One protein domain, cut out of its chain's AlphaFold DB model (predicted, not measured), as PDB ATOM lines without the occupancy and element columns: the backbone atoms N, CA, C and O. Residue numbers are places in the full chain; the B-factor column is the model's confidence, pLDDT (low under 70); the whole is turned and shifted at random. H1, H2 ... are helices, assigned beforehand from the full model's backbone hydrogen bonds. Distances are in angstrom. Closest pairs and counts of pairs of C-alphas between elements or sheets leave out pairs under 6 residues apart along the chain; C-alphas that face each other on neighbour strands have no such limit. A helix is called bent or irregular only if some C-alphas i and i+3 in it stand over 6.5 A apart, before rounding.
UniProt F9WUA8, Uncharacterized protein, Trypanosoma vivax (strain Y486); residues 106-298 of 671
ATOM      1  N   LEU A 106      89.999  64.745  82.463       77.50
ATOM      2  CA  LEU A 106      89.312  65.922  82.993       77.50
ATOM      3  C   LEU A 106      89.407  65.974  84.522       77.50
ATOM      4  O   LEU A 106      89.539  67.062  85.081       77.50
ATOM      5  N   PHE A 107      89.433  64.819  85.196       78.75
ATOM      6  CA  PHE A 107      89.752  64.767  86.625       78.75
ATOM      7  C   PHE A 107      91.193  65.219  86.901       78.75
ATOM      8  O   PHE A 107      91.409  66.079  87.752       78.75
ATOM      9  N   ALA A 108      92.168  64.741  86.118       81.06
ATOM     10  CA  ALA A 108      93.561  65.185  86.237       81.06
ATOM     11  C   ALA A 108      93.723  66.703  85.990       81.06
ATOM     12  O   ALA A 108      94.474  67.375  86.701       81.06
ATOM     13  N   LYS A 109      92.967  67.282  85.040       83.44
ATOM     14  CA  LYS A 109      92.871  68.748  84.879       83.44
ATOM     15  C   LYS A 109      92.287  69.428  86.125       83.44
ATOM     16  O   LYS A 109      92.827  70.446  86.552       83.44
ATOM     17  N   ALA A 110      91.220  68.885  86.717       82.69
ATOM     18  CA  ALA A 110      90.607  69.437  87.927       82.69
ATOM     19  C   ALA A 110      91.565  69.408  89.132       82.69
ATOM     20  O   ALA A 110      91.625  70.380  89.884       82.69
ATOM     21  N   GLU A 111      92.364  68.348  89.286       84.31
ATOM     22  CA  GLU A 111      93.396  68.255  90.326       84.31
ATOM     23  C   GLU A 111      94.520  69.278  90.101       84.31
ATOM     24  O   GLU A 111      94.908  69.994  91.029       84.31
ATOM     25  N   GLY A 112      94.978  69.435  88.855       85.88
ATOM     26  CA  GLY A 112      95.938  70.476  88.477       85.88
ATOM     27  C   GLY A 112      95.424  71.894  88.761       85.88
ATOM     28  O   GLY A 112      96.158  72.721  89.305       85.88
ATOM     29  N   VAL A 113      94.150  72.168  88.465       86.56
ATOM     30  CA  VAL A 113      93.478  73.437  88.789       86.56
ATOM     31  C   VAL A 113      93.367  73.640  90.305       86.56
ATOM     32  O   VAL A 113      93.695  74.723  90.792       86.56
ATOM     33  N   ALA A 114      92.988  72.612  91.073       84.56
ATOM     34  CA  ALA A 114      92.918  72.675  92.536       84.56
ATOM     35  C   ALA A 114      94.297  72.936  93.177       84.56
ATOM     36  O   ALA A 114      94.411  73.759  94.086       84.56
ATOM     37  N   CYS A 115      95.361  72.313  92.661       87.44
ATOM     38  CA  CYS A 115      96.735  72.602  93.072       87.44
ATOM     39  C   CYS A 115      97.144  74.052  92.749       87.44
ATOM     40  O   CYS A 115      97.647  74.746  93.633       87.44
ATOM     41  N   LYS A 116      96.867  74.554  91.531       88.56
ATOM     42  CA  LYS A 116      97.126  75.961  91.149       88.56
ATOM     43  C   LYS A 116      96.401  76.949  92.068       88.56
ATOM     44  O   LYS A 116      97.015  77.904  92.535       88.56
ATOM     45  N   LEU A 117      95.129  76.689  92.383       84.31
ATOM     46  CA  LEU A 117      94.351  77.422  93.391       84.31
ATOM     47  C   LEU A 117      95.073  77.464  94.747       84.31
ATOM     48  O   LEU A 117      95.190  78.536  95.340       84.31
ATOM     49  N   GLY A 118      95.602  76.326  95.209       84.75
ATOM     50  CA  GLY A 118      96.390  76.236  96.441       84.75
ATOM     51  C   GLY A 118      97.649  77.100  96.393       84.75
ATOM     52  O   GLY A 118      97.868  77.919  97.285       84.75
ATOM     53  N   THR A 119      98.431  76.982  95.319       87.25
ATOM     54  CA  THR A 119      99.643  77.780  95.082       87.25
ATOM     55  C   THR A 119      99.361  79.287  95.093       87.25
ATOM     56  O   THR A 119     100.076  80.030  95.763       87.25
ATOM     57  N   HIS A 120      98.306  79.756  94.416       85.88
ATOM     58  CA  HIS A 120      97.953  81.186  94.393       85.88
ATOM     59  C   HIS A 120      97.581  81.712  95.778       85.88
ATOM     60  O   HIS A 120      97.999  82.806  96.155       85.88
ATOM     61  N   VAL A 121      96.830  80.922  96.551       84.94
ATOM     62  CA  VAL A 121      96.433  81.261  97.924       84.94
ATOM     63  C   VAL A 121      97.641  81.299  98.870       84.94
ATOM     64  O   VAL A 121      97.776  82.251  99.636       84.94
ATOM     65  N   GLY A 122      98.543  80.312  98.792       82.81
ATOM     66  CA  GLY A 122      99.760  80.270  99.611       82.81
ATOM     67  C   GLY A 122     100.714  81.435  99.321       82.81
ATOM     68  O   GLY A 122     101.198  82.082 100.248       82.81
ATOM     69  N   LYS A 123     100.904  81.784  98.039       84.44
ATOM     70  CA  LYS A 123     101.692  82.964  97.641       84.44
ATOM     71  C   LYS A 123     101.065  84.266  98.120       84.44
ATOM     72  O   LYS A 123     101.754  85.069  98.741       84.44
ATOM     73  N   ALA A 124      99.763  84.456  97.892       82.50
ATOM     74  CA  ALA A 124      99.048  85.645  98.354       82.50
ATOM     75  C   ALA A 124      99.182  85.837  99.877       82.50
ATOM     76  O   ALA A 124      99.354  86.963 100.337       82.50
ATOM     77  N   ARG A 125      99.167  84.743 100.657       83.25
ATOM     78  CA  ARG A 125      99.374  84.792 102.110       83.25
ATOM     79  C   ARG A 125     100.741  85.363 102.472       83.25
ATOM     80  O   ARG A 125     100.780  86.362 103.178       83.25
ATOM     81  N   ILE A 126     101.829  84.782 101.960       81.44
ATOM     82  CA  ILE A 126     103.201  85.254 102.232       81.44
ATOM     83  C   ILE A 126     103.356  86.730 101.849       81.44
ATOM     84  O   ILE A 126     103.877  87.523 102.628       81.44
ATOM     85  N   ILE A 127     102.859  87.106 100.671       83.25
ATOM     86  CA  ILE A 127     102.960  88.465 100.129       83.25
ATOM     87  C   ILE A 127     102.304  89.487 101.069       83.25
ATOM     88  O   ILE A 127     102.936  90.482 101.427       83.25
ATOM     89  N   PHE A 128     101.069  89.240 101.519       84.31
ATOM     90  CA  PHE A 128     100.350  90.186 102.379       84.31
ATOM     91  C   PHE A 128     100.708  90.081 103.870       84.31
ATOM     92  O   PHE A 128     100.680  91.100 104.560       84.31
ATOM     93  N   ASP A 129     101.107  88.906 104.370       81.81
ATOM     94  CA  ASP A 129     101.645  88.761 105.729       81.81
ATOM     95  C   ASP A 129     102.982  89.529 105.863       81.81
ATOM     96  O   ASP A 129     103.152  90.280 106.828       81.81
ATOM     97  N   THR A 130     103.881  89.459 104.871       80.56
ATOM     98  CA  THR A 130     105.129  90.249 104.859       80.56
ATOM     99  C   THR A 130     104.889  91.735 104.580       80.56
ATOM    100  O   THR A 130     105.516  92.570 105.229       80.56
ATOM    101  N   PHE A 131     103.957  92.105 103.689       84.50
ATOM    102  CA  PHE A 131     103.585  93.515 103.476       84.50
ATOM    103  C   PHE A 131     103.073  94.166 104.767       84.50
ATOM    104  O   PHE A 131     103.488  95.277 105.101       84.50
ATOM    105  N   LYS A 132     102.241  93.457 105.544       83.88
ATOM    106  CA  LYS A 132     101.827  93.925 106.871       83.88
ATOM    107  C   LYS A 132     103.016  94.022 107.828       83.88
ATOM    108  O   LYS A 132     103.144  95.025 108.520       83.88
ATOM    109  N   GLY A 133     103.888  93.011 107.845       81.44
ATOM    110  CA  GLY A 133     105.119  93.025 108.637       81.44
ATOM    111  C   GLY A 133     105.980  94.264 108.368       81.44
ATOM    112  O   GLY A 133     106.420  94.909 109.317       81.44
ATOM    113  N   LEU A 134     106.142  94.647 107.095       82.38
ATOM    114  CA  LEU A 134     106.805  95.891 106.705       82.38
ATOM    115  C   LEU A 134     106.048  97.121 107.216       82.38
ATOM    116  O   LEU A 134     106.658  97.963 107.863       82.38
ATOM    117  N   ALA A 135     104.750  97.249 106.925       83.94
ATOM    118  CA  ALA A 135     103.984  98.453 107.252       83.94
ATOM    119  C   ALA A 135     103.935  98.721 108.769       83.94
ATOM    120  O   ALA A 135     104.188  99.843 109.210       83.94
ATOM    121  N   SER A 136     103.705  97.682 109.578       84.31
ATOM    122  CA  SER A 136     103.725  97.793 111.040       84.31
ATOM    123  C   SER A 136     105.139  98.009 111.603       84.31
ATOM    124  O   SER A 136     105.278  98.652 112.641       84.31
ATOM    125  N   ALA A 137     106.202  97.529 110.943       81.75
ATOM    126  CA  ALA A 137     107.578  97.864 111.325       81.75
ATOM    127  C   ALA A 137     107.913  99.330 111.002       81.75
ATOM    128  O   ALA A 137     108.383 100.049 111.880       81.75
ATOM    129  N   ALA A 138     107.588  99.777 109.785       82.81
ATOM    130  CA  ALA A 138     107.770 101.144 109.301       82.81
ATOM    131  C   ALA A 138     107.117 102.176 110.229       82.81
ATOM    132  O   ALA A 138     107.736 103.176 110.571       82.81
ATOM    133  N   LYS A 139     105.916 101.887 110.748       83.06
ATOM    134  CA  LYS A 139     105.196 102.724 111.726       83.06
ATOM    135  C   LYS A 139     106.002 103.085 112.992       83.06
ATOM    136  O   LYS A 139     105.636 104.026 113.689       83.06
ATOM    137  N   ASN A 140     107.067 102.342 113.307       81.94
ATOM    138  CA  ASN A 140     107.929 102.561 114.474       81.94
ATOM    139  C   ASN A 140     109.257 103.280 114.138       81.94
ATOM    140  O   ASN A 140     110.125 103.372 115.007       81.94
ATOM    141  N   TRP A 141     109.448 103.753 112.902       84.38
ATOM    142  CA  TRP A 141     110.642 104.490 112.461       84.38
ATOM    143  C   TRP A 141     110.410 106.013 112.483       84.38
ATOM    144  O   TRP A 141     109.276 106.491 112.448       84.38
ATOM    145  N   ASP A 142     111.492 106.789 112.574       80.56
ATOM    146  CA  ASP A 142     111.454 108.255 112.660       80.56
ATOM    147  C   ASP A 142     111.523 108.902 111.266       80.56
ATOM    148  O   ASP A 142     112.584 108.956 110.641       80.56
ATOM    149  N   TYR A 143     110.395 109.457 110.816       77.69
ATOM    150  CA  TYR A 143     110.270 110.262 109.589       77.69
ATOM    151  C   TYR A 143     110.241 111.778 109.871       77.69
ATOM    152  O   TYR A 143     109.919 112.582 108.991       77.69
ATOM    153  N   GLY A 144     110.536 112.198 111.107       74.94
ATOM    154  CA  GLY A 144     110.401 113.580 111.555       74.94
ATOM    155  C   GLY A 144     108.966 114.100 111.419       74.94
ATOM    156  O   GLY A 144     108.013 113.480 111.881       74.94
ATOM    157  N   GLN A 145     108.808 115.261 110.776       75.38
ATOM    158  CA  GLN A 145     107.510 115.923 110.572       75.38
ATOM    159  C   GLN A 145     106.854 115.602 109.212       75.38
ATOM    160  O   GLN A 145     105.961 116.326 108.775       75.38
ATOM    161  N   ASN A 146     107.278 114.538 108.517       81.81
ATOM    162  CA  ASN A 146     106.703 114.160 107.223       81.81
ATOM    163  C   ASN A 146     105.313 113.507 107.389       81.81
ATOM    164  O   ASN A 146     105.170 112.284 107.361       81.81
ATOM    165  N   ALA A 147     104.281 114.339 107.557       82.44
ATOM    166  CA  ALA A 147     102.892 113.902 107.705       82.44
ATOM    167  C   ALA A 147     102.435 112.995 106.548       82.44
ATOM    168  O   ALA A 147     101.815 111.964 106.791       82.44
ATOM    169  N   THR A 148     102.821 113.311 105.308       86.38
ATOM    170  CA  THR A 148     102.487 112.519 104.114       86.38
ATOM    171  C   THR A 148     103.070 111.103 104.171       86.38
ATOM    172  O   THR A 148     102.398 110.148 103.786       86.38
ATOM    173  N   ALA A 149     104.295 110.934 104.683       83.94
ATOM    174  CA  ALA A 149     104.879 109.609 104.906       83.94
ATOM    175  C   ALA A 149     104.081 108.810 105.947       83.94
ATOM    176  O   ALA A 149     103.761 107.645 105.712       83.94
ATOM    177  N   ILE A 150     103.707 109.449 107.060       84.94
ATOM    178  CA  ILE A 150     102.907 108.830 108.124       84.94
ATOM    179  C   ILE A 150     101.535 108.405 107.580       84.94
ATOM    180  O   ILE A 150     101.138 107.261 107.780       84.94
ATOM    181  N   GLU A 151     100.844 109.266 106.827       86.62
ATOM    182  CA  GLU A 151      99.565 108.949 106.172       86.62
ATOM    183  C   GLU A 151      99.678 107.776 105.184       86.62
ATOM    184  O   GLU A 151      98.810 106.900 105.169       86.62
ATOM    185  N   ILE A 152     100.757 107.715 104.394       87.56
ATOM    186  CA  ILE A 152     101.027 106.606 103.466       87.56
ATOM    187  C   ILE A 152     101.269 105.292 104.221       87.56
ATOM    188  O   ILE A 152     100.741 104.258 103.810       87.56
ATOM    189  N   ILE A 153     102.013 105.313 105.331       87.25
ATOM    190  CA  ILE A 153     102.258 104.130 106.174       87.25
ATOM    191  C   ILE A 153     100.952 103.653 106.821       87.25
ATOM    192  O   ILE A 153     100.639 102.463 106.778       87.25
ATOM    193  N   ASP A 154     100.145 104.574 107.347       86.50
ATOM    194  CA  ASP A 154      98.846 104.274 107.953       86.50
ATOM    195  C   ASP A 154      97.836 103.716 106.937       86.50
ATOM    196  O   ASP A 154      97.032 102.841 107.268       86.50
ATOM    197  N   ALA A 155      97.863 104.207 105.694       86.00
ATOM    198  CA  ALA A 155      97.071 103.672 104.590       86.00
ATOM    199  C   ALA A 155      97.567 102.283 104.152       86.00
ATOM    200  O   ALA A 155      96.755 101.379 103.949       86.00
ATOM    201  N   ALA A 156      98.886 102.089 104.064       86.50
ATOM    202  CA  ALA A 156      99.497 100.813 103.707       86.50
ATOM    203  C   ALA A 156      99.246  99.725 104.758       86.50
ATOM    204  O   ALA A 156      98.913  98.605 104.383       86.50
ATOM    205  N   GLU A 157      99.304 100.044 106.054       86.25
ATOM    206  CA  GLU A 157      98.951  99.107 107.125       86.25
ATOM    207  C   GLU A 157      97.479  98.672 107.020       86.25
ATOM    208  O   GLU A 157      97.190  97.475 107.014       86.25
ATOM    209  N   LYS A 158      96.548  99.622 106.838       86.12
ATOM    210  CA  LYS A 158      95.110  99.335 106.668       86.12
ATOM    211  C   LYS A 158      94.836  98.481 105.421       86.12
ATOM    212  O   LYS A 158      94.068  97.521 105.499       86.12
ATOM    213  N   ALA A 159      95.490  98.783 104.297       85.44
ATOM    214  CA  ALA A 159      95.371  98.008 103.061       85.44
ATOM    215  C   ALA A 159      95.973  96.596 103.197       85.44
ATOM    216  O   ALA A 159      95.360  95.621 102.758       85.44
ATOM    217  N   ALA A 160      97.129  96.464 103.858       84.00
ATOM    218  CA  ALA A 160      97.752  95.178 104.159       84.00
ATOM    219  C   ALA A 160      96.859  94.319 105.064       84.00
ATOM    220  O   ALA A 160      96.692  93.127 104.809       84.00
ATOM    221  N   GLU A 161      96.226  94.912 106.080       85.00
ATOM    222  CA  GLU A 161      95.257  94.208 106.918       85.00
ATOM    223  C   GLU A 161      94.026  93.720 106.147       85.00
ATOM    224  O   GLU A 161      93.559  92.608 106.389       85.00
ATOM    225  N   GLU A 162      93.461  94.535 105.254       83.69
ATOM    226  CA  GLU A 162      92.265  94.155 104.498       83.69
ATOM    227  C   GLU A 162      92.571  93.064 103.461       83.69
ATOM    228  O   GLU A 162      91.809  92.097 103.335       83.69
ATOM    229  N   ALA A 163      93.730  93.142 102.802       81.69
ATOM    230  CA  ALA A 163      94.234  92.081 101.936       81.69
ATOM    231  C   ALA A 163      94.509  90.786 102.727       81.69
ATOM    232  O   ALA A 163      94.029  89.717 102.341       81.69
ATOM    233  N   GLN A 164      95.177  90.876 103.884       82.81
ATOM    234  CA  GLN A 164      95.426  89.751 104.797       82.81
ATOM    235  C   GLN A 164      94.118  89.103 105.282       82.81
ATOM    236  O   GLN A 164      93.987  87.877 105.241       82.81
ATOM    237  N   ARG A 165      93.121  89.899 105.698       82.81
ATOM    238  CA  ARG A 165      91.780  89.413 106.082       82.81
ATOM    239  C   ARG A 165      91.094  88.692 104.918       82.81
ATOM    240  O   ARG A 165      90.574  87.592 105.106       82.81
ATOM    241  N   THR A 166      91.154  89.263 103.715       78.19
ATOM    242  CA  THR A 166      90.565  88.678 102.499       78.19
ATOM    243  C   THR A 166      91.227  87.345 102.127       78.19
ATOM    244  O   THR A 166      90.533  86.372 101.827       78.19
ATOM    245  N   VAL A 167      92.561  87.256 102.199       78.75
ATOM    246  CA  VAL A 167      93.294  86.013 101.914       78.75
ATOM    247  C   VAL A 167      93.043  84.943 102.971       78.75
ATOM    248  O   VAL A 167      92.802  83.802 102.591       78.75
ATOM    249  N   ARG A 168      93.028  85.265 104.272       77.31
ATOM    250  CA  ARG A 168      92.710  84.268 105.315       77.31
ATOM    251  C   ARG A 168      91.308  83.690 105.133       77.31
ATOM    252  O   ARG A 168      91.156  82.473 105.112       77.31
ATOM    253  N   HIS A 169      90.307  84.538 104.891       74.19
ATOM    254  CA  HIS A 169      88.940  84.086 104.621       74.19
ATOM    255  C   HIS A 169      88.878  83.131 103.411       74.19
ATOM    256  O   HIS A 169      88.346  82.026 103.522       74.19
ATOM    257  N   CYS A 170      89.541  83.484 102.302       68.88
ATOM    258  CA  CYS A 170      89.722  82.607 101.138       68.88
ATOM    259  C   CYS A 170      90.366  81.255 101.508       68.88
ATOM    260  O   CYS A 170      89.869  80.188 101.139       68.88
ATOM    261  N   ALA A 171      91.477  81.314 102.244       69.19
ATOM    262  CA  ALA A 171      92.393  80.208 102.498       69.19
ATOM    263  C   ALA A 171      91.925  79.218 103.573       69.19
ATOM    264  O   ALA A 171      92.460  78.105 103.630       69.19
ATOM    265  N   GLU A 172      91.019  79.644 104.454       69.81
ATOM    266  CA  GLU A 172      90.641  78.934 105.682       69.81
ATOM    267  C   GLU A 172      89.117  78.736 105.790       69.81
ATOM    268  O   GLU A 172      88.687  77.675 106.234       69.81
ATOM    269  N   SER A 173      88.290  79.687 105.328       64.38
ATOM    270  CA  SER A 173      86.818  79.574 105.363       64.38
ATOM    271  C   SER A 173      86.219  79.065 104.047       64.38
ATOM    272  O   SER A 173      85.368  78.176 104.056       64.38
ATOM    273  N   THR A 174      86.635  79.640 102.917       63.16
ATOM    274  CA  THR A 174      85.876  79.538 101.660       63.16
ATOM    275  C   THR A 174      86.362  78.404 100.764       63.16
ATOM    276  O   THR A 174      85.646  77.429 100.565       63.16
ATOM    277  N   VAL A 175      87.597  78.457 100.253       65.75
ATOM    278  CA  VAL A 175      88.065  77.450  99.282       65.75
ATOM    279  C   VAL A 175      88.124  76.027  99.873       65.75
ATOM    280  O   VAL A 175      87.693  75.101  99.186       65.75
ATOM    281  N   PRO A 176      88.544  75.799 101.139       64.88
ATOM    282  CA  PRO A 176      88.493  74.466 101.744       64.88
ATOM    283  C   PRO A 176      87.077  73.886 101.897       64.88
ATOM    284  O   PRO A 176      86.922  72.666 101.816       64.88
ATOM    285  N   SER A 177      86.056  74.726 102.121       65.50
ATOM    286  CA  SER A 177      84.693  74.263 102.424       65.50
ATOM    287  C   SER A 177      83.894  73.867 101.177       65.50
ATOM    288  O   SER A 177      83.062  72.957 101.262       65.50
ATOM    289  N   ILE A 178      84.229  74.428 100.005       68.50
ATOM    290  CA  ILE A 178      83.734  73.992  98.683       68.50
ATOM    291  C   ILE A 178      83.915  72.474  98.509       68.50
ATOM    292  O   ILE A 178      82.982  71.771  98.121       68.50
ATOM    293  N   PHE A 179      85.091  71.943  98.863       66.69
ATOM    294  CA  PHE A 179      85.396  70.509  98.764       66.69
ATOM    295  C   PHE A 179      84.685  69.634  99.813       66.69
ATOM    296  O   PHE A 179      84.776  68.410  99.749       66.69
ATOM    297  N   THR A 180      84.004  70.231 100.796       62.56
ATOM    298  CA  THR A 180      83.266  69.518 101.856       62.56
ATOM    299  C   THR A 180      81.745  69.600 101.703       62.56
ATOM    300  O   THR A 180      81.016  69.174 102.595       62.56
ATOM    301  N   TYR A 181      81.241  70.145 100.592       61.75
ATOM    302  CA  TYR A 181      79.804  70.322 100.385       61.75
ATOM    303  C   TYR A 181      79.067  68.976 100.241       61.75
ATOM    304  O   TYR A 181      79.244  68.245  99.265       61.75
ATOM    305  N   ASN A 182      78.189  68.667 101.202       52.69
ATOM    306  CA  ASN A 182      77.517  67.365 101.335       52.69
ATOM    307  C   ASN A 182      76.541  66.998 100.196       52.69
ATOM    308  O   ASN A 182      76.057  65.868 100.164       52.69
ATOM    309  N   GLY A 183      76.258  67.905  99.253       55.81
ATOM    310  CA  GLY A 183      75.393  67.622  98.099       55.81
ATOM    311  C   GLY A 183      75.936  66.559  97.132       55.81
ATOM    312  O   GLY A 183      75.159  65.988  96.375       55.81
ATOM    313  N   TYR A 184      77.237  66.254  97.179       57.94
ATOM    314  CA  TYR A 184      77.912  65.308  96.277       57.94
ATOM    315  C   TYR A 184      78.196  63.944  96.941       57.94
ATOM    316  O   TYR A 184      79.295  63.390  96.832       57.94
ATOM    317  N   SER A 185      77.215  63.416  97.680       55.84
ATOM    318  CA  SER A 185      77.343  62.256  98.585       55.84
ATOM    319  C   SER A 185      78.060  61.040  97.974       55.84
ATOM    320  O   SER A 185      78.948  60.463  98.601       55.84
ATOM    321  N   HIS A 186      77.742  60.683  96.729       60.72
ATOM    322  CA  HIS A 186      78.298  59.513  96.039       60.72
ATOM    323  C   HIS A 186      79.755  59.681  95.564       60.72
ATOM    324  O   HIS A 186      80.340  58.725  95.056       60.72
ATOM    325  N   ARG A 187      80.356  60.875  95.696       67.38
ATOM    326  CA  ARG A 187      81.659  61.231  95.087       67.38
ATOM    327  C   ARG A 187      82.679  61.814  96.063       67.38
ATOM    328  O   ARG A 187      83.736  62.293  95.660       67.38
ATOM    329  N   HIS A 188      82.405  61.678  97.360       69.38
ATOM    330  CA  HIS A 188      83.215  62.180  98.474       69.38
ATOM    331  C   HIS A 188      84.728  61.887  98.343       69.38
ATOM    332  O   HIS A 188      85.547  62.769  98.594       69.38
ATOM    333  N   ARG A 189      85.118  60.681  97.890       74.00
ATOM    334  CA  ARG A 189      86.532  60.292  97.693       74.00
ATOM    335  C   ARG A 189      87.265  61.180  96.681       74.00
ATOM    336  O   ARG A 189      88.421  61.516  96.912       74.00
ATOM    337  N   GLU A 190      86.617  61.553  95.581       75.75
ATOM    338  CA  GLU A 190      87.255  62.328  94.512       75.75
ATOM    339  C   GLU A 190      87.437  63.795  94.932       75.75
ATOM    340  O   GLU A 190      88.517  64.360  94.771       75.75
ATOM    341  N   PHE A 191      86.431  64.389  95.585       77.25
ATOM    342  CA  PHE A 191      86.544  65.746  96.130       77.25
ATOM    343  C   PHE A 191      87.568  65.850  97.272       77.25
ATOM    344  O   PHE A 191      88.249  66.872  97.374       77.25
ATOM    345  N   HIS A 192      87.779  64.788  98.063       79.88
ATOM    346  CA  HIS A 192      88.906  64.722  99.008       79.88
ATOM    347  C   HIS A 192      90.271  64.747  98.320       79.88
ATOM    348  O   HIS A 192      91.176  65.396  98.837       79.88
ATOM    349  N   LEU A 193      90.442  64.091  97.167       82.62
ATOM    350  CA  LEU A 193      91.699  64.158  96.409       82.62
ATOM    351  C   LEU A 193      91.966  65.589  95.921       82.62
ATOM    352  O   LEU A 193      93.045  66.121  96.174       82.62
ATOM    353  N   LEU A 194      90.960  66.261  95.349       83.31
ATOM    354  CA  LEU A 194      91.080  67.667  94.936       83.31
ATOM    355  C   LEU A 194      91.388  68.601  96.124       83.31
ATOM    356  O   LEU A 194      92.247  69.479  96.020       83.31
ATOM    357  N   ARG A 195      90.755  68.374  97.285       83.81
ATOM    358  CA  ARG A 195      91.040  69.096  98.539       83.81
ATOM    359  C   ARG A 195      92.477  68.882  99.013       83.81
ATOM    360  O   ARG A 195      93.125  69.824  99.466       83.81
ATOM    361  N   ASN A 196      92.974  67.652  98.912       84.50
ATOM    362  CA  ASN A 196      94.332  67.292  99.304       84.50
ATOM    363  C   ASN A 196      95.366  67.893  98.340       84.50
ATOM    364  O   ASN A 196      96.402  68.364  98.804       84.50
ATOM    365  N   ALA A 197      95.079  67.959  97.036       85.69
ATOM    366  CA  ALA A 197      95.913  68.654  96.055       85.69
ATOM    367  C   ALA A 197      95.982  70.166  96.336       85.69
ATOM    368  O   ALA A 197      97.079  70.721  96.422       85.69
ATOM    369  N   PHE A 198      94.835  70.815  96.582       86.44
ATOM    370  CA  PHE A 198      94.775  72.211  97.031       86.44
ATOM    371  C   PHE A 198      95.601  72.434  98.305       86.44
ATOM    372  O   PHE A 198      96.489  73.285  98.324       86.44
ATOM    373  N   GLY A 199      95.351  71.645  99.357       84.12
ATOM    374  CA  GLY A 199      96.034  71.774 100.646       84.12
ATOM    375  C   GLY A 199      97.543  71.552 100.542       84.12
ATOM    376  O   GLY A 199      98.317  72.360 101.047       84.12
ATOM    377  N   LYS A 200      97.976  70.513  99.818       88.06
ATOM    378  CA  LYS A 200      99.393  70.200  99.590       88.06
ATOM    379  C   LYS A 200     100.108  71.316  98.830       88.06
ATOM    380  O   LYS A 200     101.209  71.693  99.221       88.06
ATOM    381  N   CYS A 201      99.501  71.860  97.773       89.00
ATOM    382  CA  CYS A 201     100.113  72.936  96.994       89.00
ATOM    383  C   CYS A 201     100.092  74.282  97.738       89.00
ATOM    384  O   CYS A 201     101.086  75.000  97.691       89.00
ATOM    385  N   LYS A 202      99.038  74.580  98.517       87.31
ATOM    386  CA  LYS A 202      98.996  75.720  99.451       87.31
ATOM    387  C   LYS A 202     100.124  75.635 100.483       87.31
ATOM    388  O   LYS A 202     100.972  76.522 100.528       87.31
ATOM    389  N   SER A 203     100.168  74.557 101.269       84.19
ATOM    390  CA  SER A 203     101.143  74.403 102.354       84.19
ATOM    391  C   SER A 203     102.584  74.314 101.856       84.19
ATOM    392  O   SER A 203     103.486  74.746 102.564       84.19
ATOM    393  N   LYS A 204     102.816  73.811 100.634       86.25
ATOM    394  CA  LYS A 204     104.142  73.850 100.006       86.25
ATOM    395  C   LYS A 204     104.618  75.289  99.796       86.25
ATOM    396  O   LYS A 204     105.742  75.591 100.170       86.25
ATOM    397  N   GLU A 205     103.793  76.168  99.221       82.50
ATOM    398  CA  GLU A 205     104.193  77.570  99.038       82.50
ATOM    399  C   GLU A 205     104.343  78.281 100.391       82.50
ATOM    400  O   GLU A 205     105.356  78.936 100.605       82.50
ATOM    401  N   GLU A 206     103.412  78.072 101.336       76.50
ATOM    402  CA  GLU A 206     103.478  78.624 102.707       76.50
ATOM    403  C   GLU A 206     104.762  78.224 103.473       76.50
ATOM    404  O   GLU A 206     105.157  78.921 104.404       76.50
ATOM    405  N   GLN A 207     105.436  77.135 103.082       71.56
ATOM    406  CA  GLN A 207     106.701  76.672 103.673       71.56
ATOM    407  C   GLN A 207     107.964  77.239 103.003       71.56
ATOM    408  O   GLN A 207     109.039  77.153 103.594       71.56
ATOM    409  N   ILE A 208     107.873  77.818 101.797       64.00
ATOM    410  CA  ILE A 208     109.049  78.312 101.051       64.00
ATOM    411  C   ILE A 208     109.632  79.592 101.677       64.00
ATOM    412  O   ILE A 208     110.832  79.830 101.559       64.00
ATOM    413  N   VAL A 209     108.819  80.387 102.383       54.09
ATOM    414  CA  VAL A 209     109.263  81.618 103.063       54.09
ATOM    415  C   VAL A 209     108.814  81.614 104.525       54.09
ATOM    416  O   VAL A 209     107.829  82.245 104.897       54.09
ATOM    417  N   SER A 210     109.568  80.916 105.378       37.84
ATOM    418  CA  SER A 210     109.505  81.140 106.827       37.84
ATOM    419  C   SER A 210     110.400  82.339 107.187       37.84
ATOM    420  O   SER A 210     111.613  82.240 106.980       37.84
ATOM    421  N   PRO A 211     109.877  83.452 107.749       41.19
ATOM    422  CA  PRO A 211     110.661  84.673 108.016       41.19
ATOM    423  C   PRO A 211     111.797  84.529 109.043       41.19
ATOM    424  O   PRO A 211     112.470  85.508 109.369       41.19
ATOM    425  N   HIS A 212     111.989  83.336 109.609       31.62
ATOM    426  CA  HIS A 212     113.037  83.009 110.581       31.62
ATOM    427  C   HIS A 212     113.942  81.856 110.096       31.62
ATOM    428  O   HIS A 212     114.598  81.195 110.899       31.62
ATOM    429  N   GLY A 213     113.980  81.602 108.781       26.28
ATOM    430  CA  GLY A 213     114.895  80.641 108.163       26.28
ATOM    431  C   GLY A 213     116.364  80.997 108.414       26.28
ATOM    432  O   GLY A 213     116.815  82.100 108.111       26.28
ATOM    433  N   SER A 214     117.121  80.058 108.981       26.27
ATOM    434  CA  SER A 214     118.505  80.272 109.403       26.27
ATOM    435  C   SER A 214     119.491  80.261 108.227       26.27
ATOM    436  O   SER A 214     119.985  79.202 107.836       26.27
ATOM    437  N   LEU A 215     119.842  81.444 107.728       24.48
ATOM    438  CA  LEU A 215     121.089  81.689 107.002       24.48
ATOM    439  C   LEU A 215     121.955  82.637 107.839       24.48
ATOM    440  O   LEU A 215     121.506  83.699 108.266       24.48
ATOM    441  N   GLY A 216     123.172  82.193 108.158       25.67
ATOM    442  CA  GLY A 216     124.092  82.932 109.018       25.67
ATOM    443  C   GLY A 216     124.801  84.061 108.273       25.67
ATOM    444  O   GLY A 216     125.148  83.899 107.108       25.67
ATOM    445  N   THR A 217     125.088  85.149 109.000       28.61
ATOM    446  CA  THR A 217     125.776  86.382 108.552       28.61
ATOM    447  C   THR A 217     125.082  87.173 107.433       28.61
ATOM    448  O   THR A 217     124.629  86.619 106.444       28.61
ATOM    449  N   ILE A 218     125.038  88.502 107.601       34.06
ATOM    450  CA  ILE A 218     124.339  89.472 106.737       34.06
ATOM    451  C   ILE A 218     122.812  89.249 106.700       34.06
ATOM    452  O   ILE A 218     122.271  88.503 105.886       34.06
ATOM    453  N   ARG A 219     122.078  89.986 107.549       38.78
ATOM    454  CA  ARG A 219     120.655  90.250 107.282       38.78
ATOM    455  C   ARG A 219     120.576  91.072 105.992       38.78
ATOM    456  O   ARG A 219     121.092  92.187 105.978       38.78
ATOM    457  N   ARG A 220     119.918  90.556 104.949       48.41
ATOM    458  CA  ARG A 220     119.528  91.382 103.794       48.41
ATOM    459  C   ARG A 220     118.684  92.579 104.265       48.41
ATOM    460  O   ARG A 220     117.895  92.396 105.203       48.41
ATOM    461  N   PRO A 221     118.789  93.754 103.619       55.94
ATOM    462  CA  PRO A 221     117.860  94.856 103.834       55.94
ATOM    463  C   PRO A 221     116.414  94.366 103.708       55.94
ATOM    464  O   PRO A 221     116.078  93.588 102.812       55.94
ATOM    465  N   ILE A 222     115.532  94.840 104.588       54.78
ATOM    466  CA  ILE A 222     114.099  94.507 104.514       54.78
ATOM    467  C   ILE A 222     113.496  95.025 103.190       54.78
ATOM    468  O   ILE A 222     112.582  94.412 102.644       54.78
ATOM    469  N   PHE A 223     114.060  96.098 102.629       56.00
ATOM    470  CA  PHE A 223     113.631  96.724 101.377       56.00
ATOM    471  C   PHE A 223     113.826  95.828 100.139       56.00
ATOM    472  O   PHE A 223     112.943  95.795  99.282       56.00
ATOM    473  N   GLU A 224     114.906  95.034 100.070       62.31
ATOM    474  CA  GLU A 224     115.136  94.079  98.965       62.31
ATOM    475  C   GLU A 224     114.001  93.049  98.872       62.31
ATOM    476  O   GLU A 224     113.443  92.809  97.800       62.31
ATOM    477  N   GLN A 225     113.607  92.495 100.024       64.19
ATOM    478  CA  GLN A 225     112.582  91.450 100.130       64.19
ATOM    479  C   GLN A 225     111.221  91.930  99.609       64.19
ATOM    480  O   GLN A 225     110.435  91.140  99.089       64.19
ATOM    481  N   VAL A 226     110.923  93.227  99.728       63.59
ATOM    482  CA  VAL A 226     109.626  93.785  99.315       63.59
ATOM    483  C   VAL A 226     109.586  94.114  97.820       63.59
ATOM    484  O   VAL A 226     108.521  94.000  97.209       63.59
ATOM    485  N   GLY A 227     110.736  94.390  97.195       68.06
ATOM    486  CA  GLY A 227     110.869  94.368  95.735       68.06
ATOM    487  C   GLY A 227     110.577  92.975  95.164       68.06
ATOM    488  O   GLY A 227     109.667  92.823  94.346       68.06
ATOM    489  N   GLU A 228     111.259  91.946  95.684       71.81
ATOM    490  CA  GLU A 228     111.037  90.535  95.314       71.81
ATOM    491  C   GLU A 228     109.552  90.125  95.474       71.81
ATOM    492  O   GLU A 228     108.980  89.448  94.615       71.81
ATOM    493  N   ILE A 229     108.897  90.574  96.551       74.19
ATOM    494  CA  ILE A 229     107.489  90.277  96.864       74.19
ATOM    495  C   ILE A 229     106.496  91.002  95.946       74.19
ATOM    496  O   ILE A 229     105.482  90.403  95.570       74.19
ATOM    497  N   LYS A 230     106.770  92.247  95.539       73.88
ATOM    498  CA  LYS A 230     105.940  92.969  94.560       73.88
ATOM    499  C   LYS A 230     105.965  92.273  93.197       73.88
ATOM    500  O   LYS A 230     104.907  92.028  92.613       73.88
ATOM    501  N   ASP A 231     107.145  91.884  92.724       77.88
ATOM    502  CA  ASP A 231     107.291  91.176  91.449       77.88
ATOM    503  C   ASP A 231     106.632  89.789  91.500       77.88
ATOM    504  O   ASP A 231     105.890  89.404  90.585       77.88
ATOM    505  N   LEU A 232     106.805  89.062  92.613       80.38
ATOM    506  CA  LEU A 232     106.115  87.797  92.874       80.38
ATOM    507  C   LEU A 232     104.587  87.964  92.863       80.38
ATOM    508  O   LEU A 232     103.881  87.087  92.347       80.38
ATOM    509  N   TRP A 233     104.059  89.081  93.372       81.88
ATOM    510  CA  TRP A 233     102.628  89.380  93.320       81.88
ATOM    511  C   TRP A 233     102.140  89.612  91.893       81.88
ATOM    512  O   TRP A 233     101.194  88.948  91.468       81.88
ATOM    513  N   GLN A 234     102.829  90.440  91.107       79.31
ATOM    514  CA  GLN A 234     102.456  90.686  89.710       79.31
ATOM    515  C   GLN A 234     102.554  89.426  88.835       79.31
ATOM    516  O   GLN A 234     101.776  89.251  87.891       79.31
ATOM    517  N   VAL A 235     103.490  88.513  89.119       81.25
ATOM    518  CA  VAL A 235     103.535  87.178  88.490       81.25
ATOM    519  C   VAL A 235     102.342  86.321  88.937       81.25
ATOM    520  O   VAL A 235     101.707  85.662  88.108       81.25
ATOM    521  N   THR A 236     101.987  86.363  90.222       82.88
ATOM    522  CA  THR A 236     100.853  85.612  90.788       82.88
ATOM    523  C   THR A 236      99.514  86.093  90.215       82.88
ATOM    524  O   THR A 236      98.744  85.265  89.738       82.88
ATOM    525  N   GLN A 237      99.261  87.404  90.124       78.94
ATOM    526  CA  GLN A 237      98.085  87.988  89.453       78.94
ATOM    527  C   GLN A 237      97.940  87.503  87.998       78.94
ATOM    528  O   GLN A 237      96.867  87.056  87.581       78.94
ATOM    529  N   ARG A 238      99.029  87.535  87.215       80.81
ATOM    530  CA  ARG A 238      99.049  87.023  85.832       80.81
ATOM    531  C   ARG A 238      98.698  85.531  85.772       80.81
ATOM    532  O   ARG A 238      97.931  85.118  84.902       80.81
ATOM    533  N   SER A 239      99.196  84.737  86.720       84.50
ATOM    534  CA  SER A 239      98.910  83.300  86.816       84.50
ATOM    535  C   SER A 239      97.474  82.996  87.278       84.50
ATOM    536  O   SER A 239      96.836  82.084  86.746       84.50
ATOM    537  N   ILE A 240      96.910  83.809  88.176       83.62
ATOM    538  CA  ILE A 240      95.492  83.789  88.570       83.62
ATOM    539  C   ILE A 240      94.600  84.021  87.336       83.62
ATOM    540  O   ILE A 240      93.697  83.229  87.072       83.62
ATOM    541  N   ASN A 241      94.899  85.030  86.510       80.69
ATOM    542  CA  ASN A 241      94.144  85.335  85.282       80.69
ATOM    543  C   ASN A 241      94.291  84.274  84.167       80.69
ATOM    544  O   ASN A 241      93.429  84.156  83.289       80.69
ATOM    545  N   ALA A 242      95.371  83.488  84.169       84.50
ATOM    546  CA  ALA A 242      95.484  82.290  83.334       84.50
ATOM    547  C   ALA A 242      94.624  81.144  83.895       84.50
ATOM    548  O   ALA A 242      93.790  80.592  83.182       84.50
ATOM    549  N   THR A 243      94.742  80.869  85.196       86.38
ATOM    550  CA  THR A 243      94.023  79.779  85.879       86.38
ATOM    551  C   THR A 243      92.504  79.983  85.848       86.38
ATOM    552  O   THR A 243      91.767  79.016  85.695       86.38
ATOM    553  N   TYR A 244      92.007  81.226  85.893       85.44
ATOM    554  CA  TYR A 244      90.579  81.516  85.702       85.44
ATOM    555  C   TYR A 244      90.064  81.068  84.325       85.44
ATOM    556  O   TYR A 244      88.959  80.542  84.215       85.44
ATOM    557  N   ARG A 245      90.866  81.229  83.263       85.44
ATOM    558  CA  ARG A 245      90.492  80.760  81.919       85.44
ATOM    559  C   ARG A 245      90.490  79.235  81.840       85.44
ATOM    560  O   ARG A 245      89.572  78.682  81.249       85.44
ATOM    561  N   GLU A 246      91.435  78.567  82.504       87.69
ATOM    562  CA  GLU A 246      91.423  77.101  82.650       87.69
ATOM    563  C   GLU A 246      90.184  76.603  83.415       87.69
ATOM    564  O   GLU A 246      89.574  75.619  83.010       87.69
ATOM    565  N   VAL A 247      89.768  77.299  84.481       86.19
ATOM    566  CA  VAL A 247      88.537  77.013  85.246       86.19
ATOM    567  C   VAL A 247      87.295  77.101  84.348       86.19
ATOM    568  O   VAL A 247      86.492  76.165  84.324       86.19
ATOM    569  N   VAL A 248      87.169  78.180  83.566       85.62
ATOM    570  CA  VAL A 248      86.056  78.399  82.624       85.62
ATOM    571  C   VAL A 248      86.053  77.347  81.501       85.62
ATOM    572  O   VAL A 248      84.999  76.793  81.180       85.62
ATOM    573  N   GLU A 249      87.219  77.038  80.920       87.88
ATOM    574  CA  GLU A 249      87.385  76.012  79.876       87.88
ATOM    575  C   GLU A 249      87.013  74.618  80.397       87.88
ATOM    576  O   GLU A 249      86.241  73.898  79.760       87.88
ATOM    577  N   LEU A 250      87.519  74.248  81.576       86.31
ATOM    578  CA  LEU A 250      87.274  72.951  82.198       86.31
ATOM    579  C   LEU A 250      85.799  72.783  82.589       86.31
ATOM    580  O   LEU A 250      85.229  71.717  82.356       86.31
ATOM    581  N   ARG A 251      85.137  73.842  83.082       87.75
ATOM    582  CA  ARG A 251      83.674  73.843  83.252       87.75
ATOM    583  C   ARG A 251      82.963  73.587  81.920       87.75
ATOM    584  O   ARG A 251      82.031  72.787  81.878       87.75
ATOM    585  N   GLY A 252      83.398  74.234  80.837       84.81
ATOM    586  CA  GLY A 252      82.861  74.009  79.492       84.81
ATOM    587  C   GLY A 252      83.035  72.562  79.011       84.81
ATOM    588  O   GLY A 252      82.102  71.980  78.462       84.81
ATOM    589  N   GLN A 253      84.187  71.948  79.282       84.81
ATOM    590  CA  GLN A 253      84.450  70.540  78.963       84.81
ATOM    591  C   GLN A 253      83.554  69.597  79.777       84.81
ATOM    592  O   GLN A 253      82.948  68.697  79.196       84.81
ATOM    593  N   PHE A 254      83.368  69.843  81.079       84.69
ATOM    594  CA  PHE A 254      82.415  69.077  81.888       84.69
ATOM    595  C   PHE A 254      80.961  69.250  81.429       84.69
ATOM    596  O   PHE A 254      80.240  68.259  81.377       84.69
ATOM    597  N   TYR A 255      80.542  70.451  81.016       83.88
ATOM    598  CA  TYR A 255      79.205  70.687  80.452       83.88
ATOM    599  C   TYR A 255      78.967  69.887  79.160       83.88
ATOM    600  O   TYR A 255      77.917  69.268  78.986       83.88
ATOM    601  N   LEU A 256      79.956  69.840  78.262       83.38
ATOM    602  CA  LEU A 256      79.868  69.057  77.026       83.38
ATOM    603  C   LEU A 256      79.827  67.545  77.305       83.38
ATOM    604  O   LEU A 256      79.011  66.838  76.713       83.38
ATOM    605  N   CYS A 257      80.630  67.045  78.250       78.44
ATOM    606  CA  CYS A 257      80.550  65.644  78.673       78.44
ATOM    607  C   CYS A 257      79.230  65.320  79.400       78.44
ATOM    608  O   CYS A 257      78.677  64.241  79.200       78.44
ATOM    609  N   GLN A 258      78.686  66.253  80.189       79.81
ATOM    610  CA  GLN A 258      77.357  66.141  80.795       79.81
ATOM    611  C   GLN A 258      76.278  65.977  79.723       79.81
ATOM    612  O   GLN A 258      75.469  65.061  79.837       79.81
ATOM    613  N   LEU A 259      76.268  66.809  78.676       77.50
ATOM    614  CA  LEU A 259      75.295  66.674  77.587       77.50
ATOM    615  C   LEU A 259      75.405  65.299  76.910       77.50
ATOM    616  O   LEU A 259      74.400  64.595  76.821       77.50
ATOM    617  N   ASN A 260      76.619  64.880  76.536       73.62
ATOM    618  CA  ASN A 260      76.869  63.602  75.856       73.62
ATOM    619  C   ASN A 260      76.437  62.361  76.664       73.62
ATOM    620  O   ASN A 260      76.025  61.370  76.069       73.62
ATOM    621  N   PHE A 261      76.515  62.409  78.000       69.44
ATOM    622  CA  PHE A 261      76.202  61.275  78.884       69.44
ATOM    623  C   PHE A 261      74.883  61.404  79.669       69.44
ATOM    624  O   PHE A 261      74.479  60.465  80.361       69.44
ATOM    625  N   SER A 262      74.175  62.530  79.539       60.31
ATOM    626  CA  SER A 262      72.892  62.793  80.214       60.31
ATOM    627  C   SER A 262      71.822  61.733  79.923       60.31
ATOM    628  O   SER A 262      71.089  61.321  80.820       60.31
ATOM    629  N   THR A 263      71.787  61.226  78.690       57.00
ATOM    630  CA  THR A 263      70.858  60.187  78.216       57.00
ATOM    631  C   THR A 263      71.138  58.793  78.787       57.00
ATOM    632  O   THR A 263      70.299  57.907  78.650       57.00
ATOM    633  N   GLN A 264      72.290  58.587  79.436       57.56
ATOM    634  CA  GLN A 264      72.724  57.306  80.009       57.56
ATOM    635  C   GLN A 264      72.653  57.286  81.550       57.56
ATOM    636  O   GLN A 264      73.112  56.338  82.181       57.56
ATOM    637  N   GLY A 265      72.100  58.330  82.183       55.12
ATOM    638  CA  GLY A 265      71.973  58.411  83.647       55.12
ATOM    639  C   GLY A 265      73.304  58.587  84.396       55.12
ATOM    640  O   GLY A 265      73.365  58.400  85.612       55.12
ATOM    641  N   HIS A 266      74.386  58.944  83.700       63.06
ATOM    642  CA  HIS A 266      75.712  59.104  84.293       63.06
ATOM    643  C   HIS A 266      75.920  60.516  84.865       63.06
ATOM    644  O   HIS A 266      76.531  61.386  84.247       63.06
ATOM    645  N   TRP A 267      75.494  60.714  86.114       69.06
ATOM    646  CA  TRP A 267      75.627  61.977  86.860       69.06
ATOM    647  C   TRP A 267      77.078  62.468  87.071       69.06
ATOM    648  O   TRP A 267      77.279  63.602  87.502       69.06
ATOM    649  N   LYS A 268      78.103  61.677  86.697       71.75
ATOM    650  CA  LYS A 268      79.534  61.980  86.908       71.75
ATOM    651  C   LYS A 268      79.937  63.393  86.510       71.75
ATOM    652  O   LYS A 268      80.677  64.029  87.258       71.75
ATOM    653  N   TYR A 269      79.491  63.848  85.347       74.88
ATOM    654  CA  TYR A 269      79.872  65.151  84.812       74.88
ATOM    655  C   TYR A 269      78.957  66.289  85.286       74.88
ATOM    656  O   TYR A 269      79.385  67.437  85.263       74.88
ATOM    657  N   VAL A 270      77.764  65.975  85.808       75.75
ATOM    658  CA  VAL A 270      76.870  66.942  86.470       75.75
ATOM    659  C   VAL A 270      77.499  67.423  87.779       75.75
ATOM    660  O   VAL A 270      77.595  68.627  88.006       75.75
ATOM    661  N   ASP A 271      78.007  66.496  88.598       75.88
ATOM    662  CA  ASP A 271      78.703  66.821  89.852       75.88
ATOM    663  C   ASP A 271      79.925  67.714  89.596       75.88
ATOM    664  O   ASP A 271      80.101  68.740  90.253       75.88
ATOM    665  N   TYR A 272      80.741  67.372  88.590       77.62
ATOM    666  CA  TYR A 272      81.912  68.166  88.217       77.62
ATOM    667  C   TYR A 272      81.568  69.524  87.603       77.62
ATOM    668  O   TYR A 272      82.243  70.506  87.905       77.62
ATOM    669  N   TYR A 273      80.514  69.623  86.792       80.75
ATOM    670  CA  TYR A 273      80.040  70.902  86.262       80.75
ATOM    671  C   TYR A 273      79.528  71.827  87.380       80.75
ATOM    672  O   TYR A 273      79.877  73.009  87.416       80.75
ATOM    673  N   ASN A 274      78.762  71.293  88.334       77.75
ATOM    674  CA  ASN A 274      78.252  72.042  89.485       77.75
ATOM    675  C   ASN A 274      79.381  72.466  90.441       77.75
ATOM    676  O   ASN A 274      79.425  73.620  90.871       77.75
ATOM    677  N   PHE A 275      80.348  71.581  90.701       77.38
ATOM    678  CA  PHE A 275      81.564  71.916  91.441       77.38
ATOM    679  C   PHE A 275      82.379  73.009  90.735       77.38
ATOM    680  O   PHE A 275      82.739  73.998  91.367       77.38
ATOM    681  N   MET A 276      82.624  72.894  89.424       82.19
ATOM    682  CA  MET A 276      83.387  73.904  88.682       82.19
ATOM    683  C   MET A 276      82.647  75.243  88.555       82.19
ATOM    684  O   MET A 276      83.302  76.279  88.515       82.19
ATOM    685  N   ASN A 277      81.309  75.260  88.567       81.94
ATOM    686  CA  ASN A 277      80.531  76.494  88.729       81.94
ATOM    687  C   ASN A 277      80.796  77.169  90.081       81.94
ATOM    688  O   ASN A 277      81.010  78.380  90.121       81.94
ATOM    689  N   LEU A 278      80.809  76.404  91.177       77.81
ATOM    690  CA  LEU A 278      81.095  76.928  92.516       77.81
ATOM    691  C   LEU A 278      82.555  77.400  92.638       77.81
ATOM    692  O   LEU A 278      82.807  78.482  93.165       77.81
ATOM    693  N   VAL A 279      83.507  76.654  92.068       79.62
ATOM    694  CA  VAL A 279      84.914  77.074  91.965       79.62
ATOM    695  C   VAL A 279      85.053  78.350  91.136       79.62
ATOM    696  O   VAL A 279      85.741  79.259  91.577       79.62
ATOM    697  N   GLU A 280      84.399  78.475  89.978       83.75
ATOM    698  CA  GLU A 280      84.444  79.701  89.164       83.75
ATOM    699  C   GLU A 280      83.842  80.903  89.896       83.75
ATOM    700  O   GLU A 280      84.432  81.988  89.889       83.75
ATOM    701  N   ALA A 281      82.695  80.707  90.555       78.50
ATOM    702  CA  ALA A 281      82.039  81.737  91.348       78.50
ATOM    703  C   ALA A 281      82.966  82.256  92.453       78.50
ATOM    704  O   ALA A 281      83.130  83.468  92.576       78.50
ATOM    705  N   GLU A 282      83.639  81.369  93.191       73.50
ATOM    706  CA  GLU A 282      84.537  81.751  94.287       73.50
ATOM    707  C   GLU A 282      85.906  82.259  93.815       73.50
ATOM    708  O   GLU A 282      86.456  83.212  94.376       73.50
ATOM    709  N   PHE A 283      86.430  81.730  92.708       76.25
ATOM    710  CA  PHE A 283      87.610  82.277  92.037       76.25
ATOM    711  C   PHE A 283      87.351  83.734  91.619       76.25
ATOM    712  O   PHE A 283      88.178  84.617  91.861       76.25
ATOM    713  N   ARG A 284      86.169  84.014  91.056       75.00
ATOM    714  CA  ARG A 284      85.739  85.363  90.665       75.00
ATOM    715  C   ARG A 284      85.395  86.251  91.862       75.00
ATOM    716  O   ARG A 284      85.721  87.437  91.845       75.00
ATOM    717  N   ALA A 285      84.755  85.702  92.890       68.88
ATOM    718  CA  ALA A 285      84.372  86.438  94.090       68.88
ATOM    719  C   ALA A 285      85.560  86.757  95.003       68.88
ATOM    720  O   ALA A 285      85.442  87.679  95.810       68.88
ATOM    721  N   THR A 286      86.687  86.050  94.877       68.25
ATOM    722  CA  THR A 286      87.774  86.139  95.859       68.25
ATOM    723  C   THR A 286      89.146  86.349  95.211       68.25
ATOM    724  O   THR A 286      89.735  87.417  95.388       68.25
ATOM    725  N   LEU A 287      89.647  85.419  94.388       71.69
ATOM    726  CA  LEU A 287      90.968  85.576  93.751       71.69
ATOM    727  C   LEU A 287      91.012  86.722  92.725       71.69
ATOM    728  O   LEU A 287      91.991  87.464  92.697       71.69
ATOM    729  N   LEU A 288      89.951  86.951  91.941       70.25
ATOM    730  CA  LEU A 288      89.892  88.100  91.020       70.25
ATOM    731  C   LEU A 288      89.622  89.449  91.712       70.25
ATOM    732  O   LEU A 288      89.910  90.484  91.111       70.25
ATOM    733  N   LYS A 289      89.134  89.473  92.965       67.06
ATOM    734  CA  LYS A 289      89.086  90.713  93.770       67.06
ATOM    735  C   LYS A 289      90.471  91.116  94.275       67.06
ATOM    736  O   LYS A 289      90.787  92.301  94.284       67.06
ATOM    737  N   LEU A 290      91.294  90.134  94.649       64.00
ATOM    738  CA  LEU A 290      92.709  90.341  94.967       64.00
ATOM    739  C   LEU A 290      93.511  90.702  93.703       64.00
ATOM    740  O   LEU A 290      94.370  91.571  93.747       64.00
ATOM    741  N   GLY A 291      93.195  90.085  92.559       58.47
ATOM    742  CA  GLY A 291      93.845  90.363  91.272       58.47
ATOM    743  C   GLY A 291      93.383  91.630  90.536       58.47
ATOM    744  O   GLY A 291      93.956  91.944  89.501       58.47
ATOM    745  N   GLY A 292      92.352  92.337  91.013       55.06
ATOM    746  CA  GLY A 292      91.910  93.632  90.468       55.06
ATOM    747  C   GLY A 292      91.066  93.614  89.175       55.06
ATOM    748  O   GLY A 292      90.672  94.674  88.701       55.06
ATOM    749  N   VAL A 293      90.751  92.450  88.591       46.88
ATOM    750  CA  VAL A 293      90.237  92.351  87.196       46.88
ATOM    751  C   VAL A 293      88.697  92.378  87.069       46.88
ATOM    752  O   VAL A 293      88.152  92.432  85.966       46.88
ATOM    753  N   ALA A 294      87.943  92.361  88.171       40.44
ATOM    754  CA  ALA A 294      86.476  92.336  88.122       40.44
ATOM    755  C   ALA A 294      85.850  93.744  87.989       40.44
ATOM    756  O   ALA A 294      85.927  94.552  88.910       40.44
ATOM    757  N   ALA A 295      85.135  94.005  86.886       41.25
ATOM    758  CA  ALA A 295      84.560  95.312  86.512       41.25
ATOM    759  C   ALA A 295      83.443  95.888  87.428       41.25
ATOM    760  O   ALA A 295      82.711  96.793  87.029       41.25
ATOM    761  N   SER A 296      83.299  95.402  88.662       38.28
ATOM    762  CA  SER A 296      82.564  96.086  89.728       38.28
ATOM    763  C   SER A 296      83.148  95.732  91.104       38.28
ATOM    764  O   SER A 296      83.176  94.573  91.514       38.28
ATOM    765  N   ARG A 297      83.609  96.759  91.837       43.59
ATOM    766  CA  ARG A 297      84.213  96.673  93.189       43.59
ATOM    767  C   ARG A 297      85.528  95.867  93.294       43.59
ATOM    768  O   ARG A 297      85.748  95.173  94.284       43.59
ATOM    769  N   ALA A 298      86.448  96.037  92.345       48.91
ATOM    770  CA  ALA A 298      87.839  95.556  92.425       48.91
ATOM    771  C   ALA A 298      88.734  96.361  93.408       48.91
ATOM    772  O   ALA A 298      89.863  96.713  93.084       48.91
TER     773      ALA A 298
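Overview. This is residues 106 to 298 of the 671 residues of an uncharacterized protein of Trypanosoma vivax (strain Y486) (UniProt F9WUA8). You are looking at a long bundle of helices: the longest, H4, runs beside H1 in the core, H2 and H3 also pack on H1, and H5 folds back along H4 and packs on part of H2. Residues 212 to 221 stick out as a loop. The 193 printed residues hold five helices, H1 to H5 in chain order, and no named strand: all helix, an up-and-down bundle, each helix running against the one before. The whole is loose, radius of gyration of the C-alphas 20.1 A, spanning 74 by 42 by 26 A.

Along the chain. Find C-alpha 222 at (114.099, 94.507, 104.514), where H4, residues 222 to 262, begins; it measures 57.4 A from first to last C-alpha and ends with C-alpha 262 at (72.892, 62.793, 80.214). H1, residues 106 to 138, measures 47.7 A, and H2, residues 147 to 178, 45.2 A. H3 is residues 182 to 208, 33.4 A, with a kink of 97 degrees near residue 189. H5, residues 268 to 290, 32.3 A, ends at (92.709, 90.341, 94.967). H2, H3 and H5 are irregular: C-alphas 172 and 175 are 7.1 A apart, 183 and 186 8.9 A, and, only just, 285 and 288 6.53 A.

Arrangement. Look first at the hub, H1. It touches H4 at a shallow tilt of 25 degrees, opposite ways; the closest C-alphas, Ile 127 and Ile 229, are 5.9 A apart. H1 and H2 form a hairpin, closest at C-alphas Lys 132 and Ala 160, 5.1 A. H3 touches H1 at a steep tilt of 43 degrees, the same way, with C-alphas Gly 118 and Lys 202 4.0 A apart. H4 and H5 form a hairpin, closest at C-alphas Gln 258 and Tyr 269, 4.8 A. H5 touches H2 at its residues 163 to 178 alone, closest at C-alphas Cys 170 and Thr 286, 6.6 A. H2 and H4 are apart. Every O i to N i+4 pair is within hydrogen-bond range in H1, against 24 of 28 in H2, 18 of 23 in H3, 35 of 37 in H4 and 16 of 19 in H5.

Size, cuts and confidence. The C-alphas of Gly 144 and Gln 264, the two farthest apart, are 74.7 A apart. The printed part has no cut; the link from H3 to H4 is long. Look for pLDDT under 70 at 58 residues, among them 170 to 188 and 208 to 227.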